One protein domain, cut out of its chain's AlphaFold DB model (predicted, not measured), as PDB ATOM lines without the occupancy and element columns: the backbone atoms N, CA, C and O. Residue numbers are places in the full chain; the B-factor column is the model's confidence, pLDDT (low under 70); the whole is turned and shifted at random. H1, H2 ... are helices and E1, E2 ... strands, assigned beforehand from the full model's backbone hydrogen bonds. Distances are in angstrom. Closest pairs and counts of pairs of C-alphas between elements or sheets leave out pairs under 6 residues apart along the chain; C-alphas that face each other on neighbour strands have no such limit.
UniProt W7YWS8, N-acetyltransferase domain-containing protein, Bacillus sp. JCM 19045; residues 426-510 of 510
ATOM      1  N   LEU A 426      21.218 -18.636 -30.248       87.00
ATOM      2  CA  LEU A 426      20.931 -20.032 -30.534       87.00
ATOM      3  C   LEU A 426      21.948 -20.901 -29.806       87.00
ATOM      4  O   LEU A 426      23.150 -20.643 -29.855       87.00
ATOM      5  N   GLY A 427      21.476 -21.941 -29.132       88.06
ATOM      6  CA  GLY A 427      22.371 -22.877 -28.470       88.06
ATOM      7  C   GLY A 427      21.647 -23.822 -27.537       88.06
ATOM      8  O   GLY A 427      20.418 -23.862 -27.477       88.06
ATOM      9  N   PHE A 428      22.420 -24.593 -26.794       89.31
ATOM     10  CA  PHE A 428      21.899 -25.516 -25.804       89.31
ATOM     11  C   PHE A 428      22.892 -25.643 -24.660       89.31
ATOM     12  O   PHE A 428      24.084 -25.391 -24.824       89.31
ATOM     13  N   TYR A 429      22.392 -26.021 -23.497       88.25
ATOM     14  CA  TYR A 429      23.219 -26.304 -22.342       88.25
ATOM     15  C   TYR A 429      22.529 -27.312 -21.434       88.25
ATOM     16  O   TYR A 429      21.307 -27.466 -21.452       88.25
ATOM     17  N   GLU A 430      23.316 -27.951 -20.583       86.25
ATOM     18  CA  GLU A 430      22.823 -28.903 -19.601       86.25
ATOM     19  C   GLU A 430      23.034 -28.367 -18.183       86.25
ATOM     20  O   GLU A 430      24.050 -27.743 -17.865       86.25
ATOM     21  N   ARG A 431      22.041 -28.570 -17.320       79.56
ATOM     22  CA  ARG A 431      22.116 -28.303 -15.882       79.56
ATOM     23  C   ARG A 431      21.518 -29.492 -15.160       79.56
ATOM     24  O   ARG A 431      20.329 -29.698 -15.329       79.56
ATOM     25  N   GLU A 432      22.283 -30.185 -14.314       75.00
ATOM     26  CA  GLU A 432      21.807 -31.301 -13.466       75.00
ATOM     27  C   GLU A 432      20.731 -32.168 -14.161       75.00
ATOM     28  O   GLU A 432      21.073 -32.995 -14.993       75.00
ATOM     29  N   LYS A 433      19.438 -31.919 -13.912       79.12
ATOM     30  CA  LYS A 433      18.306 -32.710 -14.431       79.12
ATOM     31  C   LYS A 433      17.653 -32.184 -15.709       79.12
ATOM     32  O   LYS A 433      16.546 -32.612 -16.050       79.12
ATOM     33  N   GLU A 434      18.237 -31.192 -16.363       86.06
ATOM     34  CA  GLU A 434      17.590 -30.450 -17.441       86.06
ATOM     35  C   GLU A 434      18.557 -30.163 -18.589       86.06
ATOM     36  O   GLU A 434      19.546 -29.443 -18.445       86.06
ATOM     37  N   PHE A 435      18.217 -30.685 -19.763       88.31
ATOM     38  CA  PHE A 435      18.816 -30.267 -21.022       88.31
ATOM     39  C   PHE A 435      17.961 -29.134 -21.595       88.31
ATOM     40  O   PHE A 435      16.757 -29.300 -21.802       88.31
ATOM     41  N   THR A 436      18.554 -27.960 -21.793       89.94
ATOM     42  CA  THR A 436      17.849 -26.759 -22.251       89.94
ATOM     43  C   THR A 436      18.335 -26.350 -23.625       89.94
ATOM     44  O   THR A 436      19.527 -26.175 -23.853       89.94
ATOM     45  N   VAL A 437      17.383 -26.129 -24.518       90.19
ATOM     46  CA  VAL A 437      17.596 -25.576 -25.850       90.19
ATOM     47  C   VAL A 437      17.118 -24.134 -25.852       90.19
ATOM     48  O   VAL A 437      16.008 -23.862 -25.398       90.19
ATOM     49  N   VAL A 438      17.936 -23.223 -26.370       87.75
ATOM     50  CA  VAL A 438      17.691 -21.779 -26.401       87.75
ATOM     51  C   VAL A 438      17.476 -21.324 -27.841       87.75
ATOM     52  O   VAL A 438      18.281 -21.628 -28.724       87.75
ATOM     53  N   ASN A 439      16.392 -20.579 -28.063       86.19
ATOM     54  CA  ASN A 439      16.120 -19.855 -29.300       86.19
ATOM     55  C   ASN A 439      15.664 -18.427 -28.979       86.19
ATOM     56  O   ASN A 439      14.491 -18.172 -28.692       86.19
ATOM     57  N   GLY A 440      16.621 -17.502 -28.972       83.25
ATOM     58  CA  GLY A 440      16.436 -16.121 -28.559       83.25
ATOM     59  C   GLY A 440      15.894 -16.039 -27.131       83.25
ATOM     60  O   GLY A 440      16.570 -16.377 -26.159       83.25
ATOM     61  N   LYS A 441      14.637 -15.602 -27.004       79.25
ATOM     62  CA  LYS A 441      13.926 -15.463 -25.718       79.25
ATOM     63  C   LYS A 441      13.147 -16.714 -25.291       79.25
ATOM     64  O   LYS A 441      12.605 -16.725 -24.180       79.25
ATOM     65  N   ASP A 442      13.050 -17.715 -26.160       85.38
ATOM     66  CA  ASP A 442      12.287 -18.936 -25.930       85.38
ATOM     67  C   ASP A 442      13.219 -20.107 -25.585       85.38
ATOM     68  O   ASP A 442      14.349 -20.197 -26.066       85.38
ATOM     69  N   GLU A 443      12.742 -21.023 -24.741       88.75
ATOM     70  CA  GLU A 443      13.494 -22.207 -24.312       88.75
ATOM     71  C   GLU A 443      12.644 -23.480 -24.470       88.75
ATOM     72  O   GLU A 443      11.437 -23.474 -24.208       88.75
ATOM     73  N   LEU A 444      13.275 -24.597 -24.835       89.88
ATOM     74  CA  LEU A 444      12.720 -25.944 -24.678       89.88
ATOM     75  C   LEU A 444      13.515 -26.681 -23.601       89.88
ATOM     76  O   LEU A 444      14.732 -26.801 -23.696       89.88
ATOM     77  N   LEU A 445      12.815 -27.168 -22.582       89.88
ATOM     78  CA  LEU A 445      13.401 -27.770 -21.391       89.88
ATOM     79  C   LEU A 445      13.042 -29.251 -21.342       89.88
ATOM     80  O   LEU A 445      11.863 -29.603 -21.249       89.88
ATOM     81  N   PHE A 446      14.059 -30.101 -21.385       87.81
ATOM     82  CA  PHE A 446      13.943 -31.551 -21.359       87.81
ATOM     83  C   PHE A 446      14.353 -32.052 -19.977       87.81
ATOM     84  O   PHE A 446      15.522 -31.978 -19.603       87.81
ATOM     85  N   ASN A 447      13.390 -32.551 -19.206       84.69
ATOM     86  CA  ASN A 447      13.658 -33.082 -17.877       84.69
ATOM     87  C   ASN A 447      14.162 -34.531 -17.969       84.69
ATOM     88  O   ASN A 447      13.447 -35.394 -18.472       84.69
ATOM     89  N   GLN A 448      15.364 -34.794 -17.459       78.19
ATOM     90  CA  GLN A 448      16.043 -36.094 -17.559       78.19
ATOM     91  C   GLN A 448      15.420 -37.193 -16.683       78.19
ATOM     92  O   GLN A 448      15.564 -38.374 -16.979       78.19
ATOM     93  N   ASP A 449      14.709 -36.820 -15.613       75.19
ATOM     94  CA  ASP A 449      14.088 -37.775 -14.686       75.19
ATOM     95  C   ASP A 449      12.707 -38.238 -15.168       75.19
ATOM     96  O   ASP A 449      12.390 -39.425 -15.159       75.19
ATOM     97  N   SER A 450      11.867 -37.276 -15.548       75.31
ATOM     98  CA  SER A 450      10.466 -37.502 -15.929       75.31
ATOM     99  C   SER A 450      10.267 -37.676 -17.429       75.31
ATOM    100  O   SER A 450       9.157 -37.984 -17.858       75.31
ATOM    101  N   PHE A 451      11.300 -37.395 -18.229       77.06
ATOM    102  CA  PHE A 451      11.248 -37.291 -19.690       77.06
ATOM    103  C   PHE A 451      10.239 -36.256 -20.217       77.06
ATOM    104  O   PHE A 451       9.998 -36.173 -21.423       77.06
ATOM    105  N   MET A 452       9.672 -35.428 -19.331       81.44
ATOM    106  CA  MET A 452       8.736 -34.373 -19.696       81.44
ATOM    107  C   MET A 452       9.464 -33.232 -20.393       81.44
ATOM    108  O   MET A 452      10.519 -32.773 -19.949       81.44
ATOM    109  N   ILE A 453       8.841 -32.732 -21.455       86.12
ATOM    110  CA  ILE A 453       9.333 -31.597 -22.220       86.12
ATOM    111  C   ILE A 453       8.431 -30.406 -21.923       86.12
ATOM    112  O   ILE A 453       7.206 -30.522 -21.851       86.12
ATOM    113  N   TYR A 454       9.042 -29.244 -21.747       89.81
ATOM    114  CA  TYR A 454       8.324 -27.999 -21.545       89.81
ATOM    115  C   TYR A 454       8.822 -26.950 -22.521       89.81
ATOM    116  O   TYR A 454      10.024 -26.759 -22.657       89.81
ATOM    117  N   ALA A 455       7.903 -26.227 -23.149       89.50
ATOM    118  CA  ALA A 455       8.241 -25.005 -23.860       89.50
ATOM    119  C   ALA A 455       8.079 -23.823 -22.907       89.50
ATOM    120  O   ALA A 455       7.049 -23.679 -22.244       89.50
ATOM    121  N   LYS A 456       9.093 -22.970 -22.829       87.12
ATOM    122  CA  LYS A 456       9.044 -21.712 -22.098       87.12
ATOM    123  C   LYS A 456       9.078 -20.577 -23.103       87.12
ATOM    124  O   LYS A 456      10.113 -20.288 -23.684       87.12
ATOM    125  N   THR A 457       7.934 -19.931 -23.272       80.81
ATOM    126  CA  THR A 457       7.771 -18.781 -24.163       80.81
ATOM    127  C   THR A 457       7.240 -17.603 -23.365       80.81
ATOM    128  O   THR A 457       6.357 -17.765 -22.516       80.81
ATOM    129  N   ASN A 458       7.797 -16.403 -23.557       71.62
ATOM    130  CA  ASN A 458       7.387 -15.196 -22.816       71.62
ATOM    131  C   ASN A 458       7.281 -15.400 -21.285       71.62
ATOM    132  O   ASN A 458       6.335 -14.938 -20.640       71.62
ATOM    133  N   LYS A 459       8.246 -16.120 -20.693       72.00
ATOM    134  CA  LYS A 459       8.290 -16.479 -19.258       72.00
ATOM    135  C   LYS A 459       7.159 -17.406 -18.770       72.00
ATOM    136  O   LYS A 459       6.981 -17.547 -17.561       72.00
ATOM    137  N   ARG A 460       6.404 -18.055 -19.662       82.69
ATOM    138  CA  ARG A 460       5.401 -19.076 -19.316       82.69
ATOM    139  C   ARG A 460       5.889 -20.456 -19.719       82.69
ATOM    140  O   ARG A 460       6.265 -20.640 -20.867       82.69
ATOM    141  N   ARG A 461       5.827 -21.417 -18.795       87.81
ATOM    142  CA  ARG A 461       6.146 -22.831 -19.033       87.81
ATOM    143  C   ARG A 461       4.865 -23.580 -19.415       87.81
ATOM    144  O   ARG A 461       3.908 -23.560 -18.643       87.81
ATOM    145  N   VAL A 462       4.842 -24.223 -20.579       88.56
ATOM    146  CA  VAL A 462       3.730 -25.062 -21.055       88.56
ATOM    147  C   VAL A 462       4.221 -26.487 -21.337       88.56
ATOM    148  O   VAL A 462       5.305 -26.636 -21.904       88.56
ATOM    149  N   PRO A 463       3.480 -27.539 -20.934       86.06
ATOM    150  CA  PRO A 463       3.830 -28.915 -21.276       86.06
ATOM    151  C   PRO A 463       3.852 -29.138 -22.791       86.06
ATOM    152  O   PRO A 463       2.997 -28.621 -23.512       86.06
ATOM    153  N   TRP A 464       4.807 -29.937 -23.252       81.50
ATOM    154  CA  TRP A 464       4.949 -30.367 -24.639       81.50
ATOM    155  C   TRP A 464       5.131 -31.889 -24.673       81.50
ATOM    156  O   TRP A 464       5.839 -32.450 -23.839       81.50
ATOM    157  N   THR A 465       4.462 -32.580 -25.597       69.56
ATOM    158  CA  THR A 465       4.398 -34.051 -25.599       69.56
ATOM    159  C   THR A 465       4.974 -34.626 -26.882       69.56
ATOM    160  O   THR A 465       4.529 -34.280 -27.975       69.56
ATOM    161  N   LEU A 466       5.901 -35.571 -26.725       69.25
ATOM    162  CA  LEU A 466       6.372 -36.458 -27.781       69.25
ATOM    163  C   LEU A 466       5.778 -37.855 -27.545       69.25
ATOM    164  O   LEU A 466       5.930 -38.411 -26.460       69.25
ATOM    165  N   LEU A 467       5.065 -38.405 -28.531       68.12
ATOM    166  CA  LEU A 467       4.478 -39.748 -28.436       68.12
ATOM    167  C   LEU A 467       5.527 -40.826 -28.757       68.12
ATOM    168  O   LEU A 467       6.370 -40.624 -29.631       68.12
ATOM    169  N   TYR A 468       5.433 -41.978 -28.092       67.81
ATOM    170  CA  TYR A 468       6.257 -43.165 -28.343       67.81
ATOM    171  C   TYR A 468       5.452 -44.260 -29.074       67.81
ATOM    172  O   TYR A 468       4.223 -44.297 -28.962       67.81
ATOM    173  N   PRO A 469       6.107 -45.155 -29.835       67.38
ATOM    174  CA  PRO A 469       5.438 -46.294 -30.460       67.38
ATOM    175  C   PRO A 469       5.207 -47.456 -29.469       67.38
ATOM    176  O   PRO A 469       6.000 -47.660 -28.554       67.38
ATOM    177  N   SER A 470       4.149 -48.247 -29.688       66.81
ATOM    178  CA  SER A 470       3.803 -49.460 -28.916       66.81
ATOM    179  C   SER A 470       3.657 -50.670 -29.848       66.81
ATOM    180  O   SER A 470       3.224 -50.515 -30.992       66.81
ATOM    181  N   TYR A 471       3.983 -51.875 -29.364       67.38
ATOM    182  CA  TYR A 471       4.019 -53.109 -30.171       67.38
ATOM    183  C   TYR A 471       3.367 -54.311 -29.447       67.38
ATOM    184  O   TYR A 471       3.277 -54.312 -28.221       67.38
ATOM    185  N   ASN A 472       2.990 -55.350 -30.213       62.38
ATOM    186  CA  ASN A 472       2.442 -56.661 -29.785       62.38
ATOM    187  C   ASN A 472       1.046 -56.647 -29.115       62.38
ATOM    188  O   ASN A 472       0.552 -55.605 -28.719       62.38
ATOM    189  N   GLU A 473       0.368 -57.802 -29.036       57.06
ATOM    190  CA  GLU A 473      -0.875 -57.980 -28.258       57.06
ATOM    191  C   GLU A 473      -0.658 -59.042 -27.158       57.06
ATOM    192  O   GLU A 473      -0.301 -60.174 -27.499       57.06
ATOM    193  N   PRO A 474      -0.906 -58.740 -25.865       65.00
ATOM    194  CA  PRO A 474      -1.270 -57.432 -25.308       65.00
ATOM    195  C   PRO A 474      -0.207 -56.353 -25.581       65.00
ATOM    196  O   PRO A 474       0.976 -56.675 -25.677       65.00
ATOM    197  N   LEU A 475      -0.643 -55.095 -25.741       67.88
ATOM    198  CA  LEU A 475       0.246 -53.969 -26.050       67.88
ATOM    199  C   LEU A 475       1.310 -53.832 -24.970       67.88
ATOM    200  O   LEU A 475       0.999 -53.680 -23.785       67.88
ATOM    201  N   SER A 476       2.564 -53.855 -25.408       67.12
ATOM    202  CA  SER A 476       3.693 -53.527 -24.560       67.12
ATOM    203  C   SER A 476       3.886 -52.012 -24.501       67.12
ATOM    204  O   SER A 476       3.931 -51.326 -25.527       67.12
ATOM    205  N   ASN A 477       4.033 -51.505 -23.276       66.06
ATOM    206  CA  ASN A 477       4.394 -50.118 -22.985       66.06
ATOM    207  C   ASN A 477       5.885 -49.980 -22.641       66.06
ATOM    208  O   ASN A 477       6.274 -49.000 -22.014       66.06
ATOM    209  N   GLU A 478       6.721 -50.943 -23.044       65.38
ATOM    210  CA  GLU A 478       8.167 -50.944 -22.780       65.38
ATOM    211  C   GLU A 478       8.843 -49.628 -23.189       65.38
ATOM    212  O   GLU A 478       9.646 -49.099 -22.437       65.38
ATOM    213  N   LEU A 479       8.483 -49.025 -24.328       66.88
ATOM    214  CA  LEU A 479       9.113 -47.772 -24.772       66.88
ATOM    215  C   LEU A 479       8.644 -46.518 -24.022       66.88
ATOM    216  O   LEU A 479       9.296 -45.479 -24.118       66.88
ATOM    217  N   ALA A 480       7.560 -46.605 -23.250       62.75
ATOM    218  CA  ALA A 480       7.127 -45.511 -22.384       62.75
ATOM    219  C   ALA A 480       8.134 -45.242 -21.253       62.75
ATOM    220  O   ALA A 480       8.181 -44.134 -20.723       62.75
ATOM    221  N   THR A 481       8.909 -46.262 -20.864       55.59
ATOM    222  CA  THR A 481       9.736 -46.260 -19.647       55.59
ATOM    223  C   THR A 481      11.206 -45.977 -19.914       55.59
ATOM    224  O   THR A 481      11.925 -45.542 -19.015       55.59
ATOM    225  N   VAL A 482      11.656 -46.201 -21.150       62.84
ATOM    226  CA  VAL A 482      13.054 -45.992 -21.534       62.84
ATOM    227  C   VAL A 482      13.357 -44.502 -21.737       62.84
ATOM    228  O   VAL A 482      14.476 -44.067 -21.484       62.84
ATOM    229  N   GLY A 483      12.355 -43.707 -22.135       64.62
ATOM    230  CA  GLY A 483      12.541 -42.287 -22.423       64.62
ATOM    231  C   GLY A 483      13.550 -42.048 -23.553       64.62
ATOM    232  O   GLY A 483      13.763 -42.899 -24.419       64.62
ATOM    233  N   TRP A 484      14.159 -40.865 -23.566       71.38
ATOM    234  CA  TRP A 484      15.285 -40.553 -24.447       71.38
ATOM    235  C   TRP A 484      16.605 -40.807 -23.709       71.38
ATOM    236  O   TRP A 484      16.755 -40.421 -22.556       71.38
ATOM    237  N   ASN A 485      17.568 -41.447 -24.378       67.81
ATOM    238  CA  ASN A 485      18.880 -41.785 -23.804       67.81
ATOM    239  C   ASN A 485      19.971 -40.770 -24.134       67.81
ATOM    240  O   ASN A 485      20.968 -40.676 -23.428       67.81
ATOM    241  N   HIS A 486      19.824 -40.065 -25.250       73.00
ATOM    242  CA  HIS A 486      20.774 -39.054 -25.677       73.00
ATOM    243  C   HIS A 486      20.018 -37.943 -26.386       73.00
ATOM    244  O   HIS A 486      19.232 -38.218 -27.300       73.00
ATOM    245  N   LEU A 487      20.277 -36.713 -25.953       78.19
ATOM    246  CA  LEU A 487      19.896 -35.506 -26.660       78.19
ATOM    247  C   LEU A 487      21.161 -34.868 -27.209       78.19
ATOM    248  O   LEU A 487      22.127 -34.656 -26.480       78.19
ATOM    249  N   SER A 488      21.135 -34.546 -28.491       80.94
ATOM    250  CA  SER A 488      22.132 -33.680 -29.101       80.94
ATOM    251  C   SER A 488      21.439 -32.584 -29.885       80.94
ATOM    252  O   SER A 488      20.273 -32.706 -30.271       80.94
ATOM    253  N   CYS A 489      22.146 -31.480 -30.080       81.62
ATOM    254  CA  CYS A 489      21.653 -30.366 -30.865       81.62
ATOM    255  C   CYS A 489      22.645 -30.019 -31.966       81.62
ATOM    256  O   CYS A 489      23.851 -29.961 -31.732       81.62
ATOM    257  N   GLU A 490      22.111 -29.762 -33.153       81.69
ATOM    258  CA  GLU A 490      22.847 -29.192 -34.275       81.69
ATOM    259  C   GLU A 490      22.344 -27.764 -34.493       81.69
ATOM    260  O   GLU A 490      21.141 -27.541 -34.661       81.69
ATOM    261  N   VAL A 491      23.260 -26.792 -34.459       75.75
ATOM    262  CA  VAL A 491      22.959 -25.383 -34.731       75.75
ATOM    263  C   VAL A 491      23.477 -25.042 -36.123       75.75
ATOM    264  O   VAL A 491      24.672 -25.135 -36.385       75.75
ATOM    265  N   ASN A 492      22.567 -24.626 -36.996       75.75
ATOM    266  CA  ASN A 492      22.851 -24.073 -38.317       75.75
ATOM    267  C   ASN A 492      22.462 -22.585 -38.339       75.75
ATOM    268  O   ASN A 492      21.723 -22.134 -37.466       75.75
ATOM    269  N   GLU A 493      22.894 -21.829 -39.358       67.88
ATOM    270  CA  GLU A 493      22.733 -20.358 -39.425       67.88
ATOM    271  C   GLU A 493      21.300 -19.845 -39.158       67.88
ATOM    272  O   GLU A 493      21.141 -18.724 -38.698       67.88
ATOM    273  N   ASN A 494      20.257 -20.650 -39.418       68.56
ATOM    274  CA  ASN A 494      18.849 -20.257 -39.247       68.56
ATOM    275  C   ASN A 494      17.985 -21.271 -38.471       68.56
ATOM    276  O   ASN A 494      16.760 -21.130 -38.438       68.56
ATOM    277  N   ALA A 495      18.568 -22.342 -37.928       72.75
ATOM    278  CA  ALA A 495      17.786 -23.418 -37.324       72.75
ATOM    279  C   ALA A 495      18.576 -24.188 -36.270       72.75
ATOM    280  O   ALA A 495      19.771 -24.424 -36.423       72.75
ATOM    281  N   LEU A 496      17.862 -24.640 -35.241       79.69
ATOM    282  CA  LEU A 496      18.369 -25.559 -34.236       79.69
ATOM    283  C   LEU A 496      17.592 -26.874 -34.340       79.69
ATOM    284  O   LEU A 496      16.362 -26.889 -34.247       79.69
ATOM    285  N   PHE A 497      18.315 -27.969 -34.548       81.69
ATOM    286  CA  PHE A 497      17.764 -29.317 -34.630       81.69
ATOM    287  C   PHE A 497      18.070 -30.068 -33.344       81.69
ATOM    288  O   PHE A 497      19.227 -30.159 -32.952       81.69
ATOM    289  N   VAL A 498      17.041 -30.614 -32.696       81.62
ATOM    290  CA  VAL A 498      17.200 -31.481 -31.522       81.62
ATOM    291  C   VAL A 498      17.063 -32.928 -31.974       81.62
ATOM    292  O   VAL A 498      16.017 -33.328 -32.491       81.62
ATOM    293  N   HIS A 499      18.107 -33.720 -31.767       81.75
ATOM    294  CA  HIS A 499      18.113 -35.150 -32.037       81.75
ATOM    295  C   HIS A 499      17.918 -35.901 -30.727       81.75
ATOM    296  O   HIS A 499      18.636 -35.673 -29.759       81.75
ATOM    297  N   SER A 500      16.941 -36.805 -30.704       74.25
ATOM    298  CA  SER A 500      16.627 -37.637 -29.546       74.25
ATOM    299  C   SER A 500      16.732 -39.104 -29.927       74.25
ATOM    300  O   SER A 500      16.024 -39.562 -30.826       74.25
ATOM    301  N   THR A 501      17.567 -39.852 -29.213       73.44
ATOM    302  CA  THR A 501      17.682 -41.304 -29.386       73.44
ATOM    303  C   THR A 501      16.842 -42.014 -28.334       73.44
ATOM    304  O   THR A 501      17.103 -41.879 -27.140       73.44
ATOM    305  N   ILE A 502      15.857 -42.797 -28.775       66.06
ATOM    306  CA  ILE A 502      15.098 -43.716 -27.917       66.06
ATOM    307  C   ILE A 502      15.717 -45.106 -28.094       66.06
ATOM    308  O   ILE A 502      15.823 -45.568 -29.234       66.06
ATOM    309  N   PRO A 503      16.151 -45.786 -27.025       61.03
ATOM    310  CA  PRO A 503      16.678 -47.138 -27.142       61.03
ATOM    311  C   PRO A 503      15.566 -48.087 -27.568       61.03
ATOM    312  O   PRO A 503      14.616 -48.334 -26.829       61.03
ATOM    313  N   CYS A 504      15.711 -48.662 -28.754       50.94
ATOM    314  CA  CYS A 504      15.049 -49.912 -29.084       50.94
ATOM    315  C   CYS A 504      15.990 -51.030 -28.635       50.94
ATOM    316  O   CYS A 504      17.133 -51.081 -29.091       50.94
ATOM    317  N   TRP A 505      15.543 -51.904 -27.734       44.00
ATOM    318  CA  TRP A 505      16.325 -53.086 -27.380       44.00
ATOM    319  C   TRP A 505      16.617 -53.916 -28.636       44.00
ATOM    320  O   TRP A 505      15.749 -54.143 -29.479       44.00
ATOM    321  N   GLU A 506      17.865 -54.362 -28.756       32.62
ATOM    322  CA  GLU A 506      18.297 -55.320 -29.762       32.62
ATOM    323  C   GLU A 506      17.562 -56.644 -29.489       32.62
ATOM    324  O   GLU A 506      17.816 -57.312 -28.485       32.62
ATOM    325  N   VAL A 507      16.600 -57.010 -30.344       27.22
ATOM    326  CA  VAL A 507      15.905 -58.303 -30.257       27.22
ATOM    327  C   VAL A 507      16.937 -59.401 -30.504       27.22
ATOM    328  O   VAL A 507      17.243 -59.745 -31.646       27.22
ATOM    329  N   ARG A 508      17.490 -59.972 -29.430       25.84
ATOM    330  CA  ARG A 508      18.220 -61.237 -29.515       25.84
ATOM    331  C   ARG A 508      17.199 -62.347 -29.707       25.84
ATOM    332  O   ARG A 508      16.587 -62.820 -28.756       25.84
ATOM    333  N   LEU A 509      17.003 -62.730 -30.965       23.14
ATOM    334  CA  LEU A 509      16.373 -63.997 -31.314       23.14
ATOM    335  C   LEU A 509      17.272 -65.117 -30.768       23.14
ATOM    336  O   LEU A 509      18.400 -65.273 -31.239       23.14
ATOM    337  N   TYR A 510      16.792 -65.835 -29.750       31.58
ATOM    338  CA  TYR A 510      17.342 -67.131 -29.346       31.58
ATOM    339  C   TYR A 510      16.721 -68.250 -30.176       31.58
ATOM    340  O   TYR A 510      15.488 -68.195 -30.401       31.58
TER     341      TYR A 510
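This is residues 426 to 510 of the 510 residues of the protein "N-acetyltransferase domain-containing protein" of Bacillus sp. JCM 19045 (UniProt W7YWS8). A strongly twisted sheet of five strands, E1 to E5, has the hairpin E6 and E7 over its E1 and E2 end, a sandwich of two sheets only partly face to face. The loop of residues 465 to 477, the short helix H1 and the tail of residues 502 to 510 extend beyond the sheets at one end and make much of the length. The 85 printed residues hold E1 E2 E3 E4 E5 H1 E6 E7 in chain order; both sheets are antiparallel, the larger in the order E1 - E2 - E3 - E4 - E5, and the class is mostly strand. The whole is loose, with a radius of gyration of the C-alphas of 15.4 A, and spans 50 by 26 by 24 A.

E1, residues 426 to 431, begins at C-alpha 426 (20.931, -20.032, -30.534) and is 16.9 A long. E2, 434 to 439, is 16.0 A; E3, 442 to 447, 16.3 A; E4, 453 to 457, 13.1 A; E5, 460 to 464, 12.5 A. H1, 478 to 482, is 7.1 A. E6, 486 to 492, is 19.7 A, and E7, 495 to 501, is 19.6 A, ending at C-alpha 501 (17.682, -41.304, -29.386).

E1 to E5 form a meander, each strand the antiparallel neighbour of the one before: N 429 and O 436 are 2.9 A apart, N 437 and O 444 2.9 A, N 445 and O 454 2.8 A, N 462 and O 455 2.8 A. In the hairpin E6 and E7, N 490 and O 497 are 2.9 A apart. The closest C-alphas of E1 and E6 are Gly 427 and Val 491, 6.8 A. E5 is apart from E6 and E7. H1 is not on the five-stranded sheet; 0 of 1 O i to N i+4 pairs and 1 of 2 O i to N i+3 pairs are within hydrogen-bond range.

The farthest C-alphas, Asn 458 and Tyr 510, are 53.3 A apart. The printed part has no cut; the link E5 to H1 is long. Mean pLDDT of the printed part is 73.5, with 31 residues under 70, among them 465 to 483 and 502 to 510.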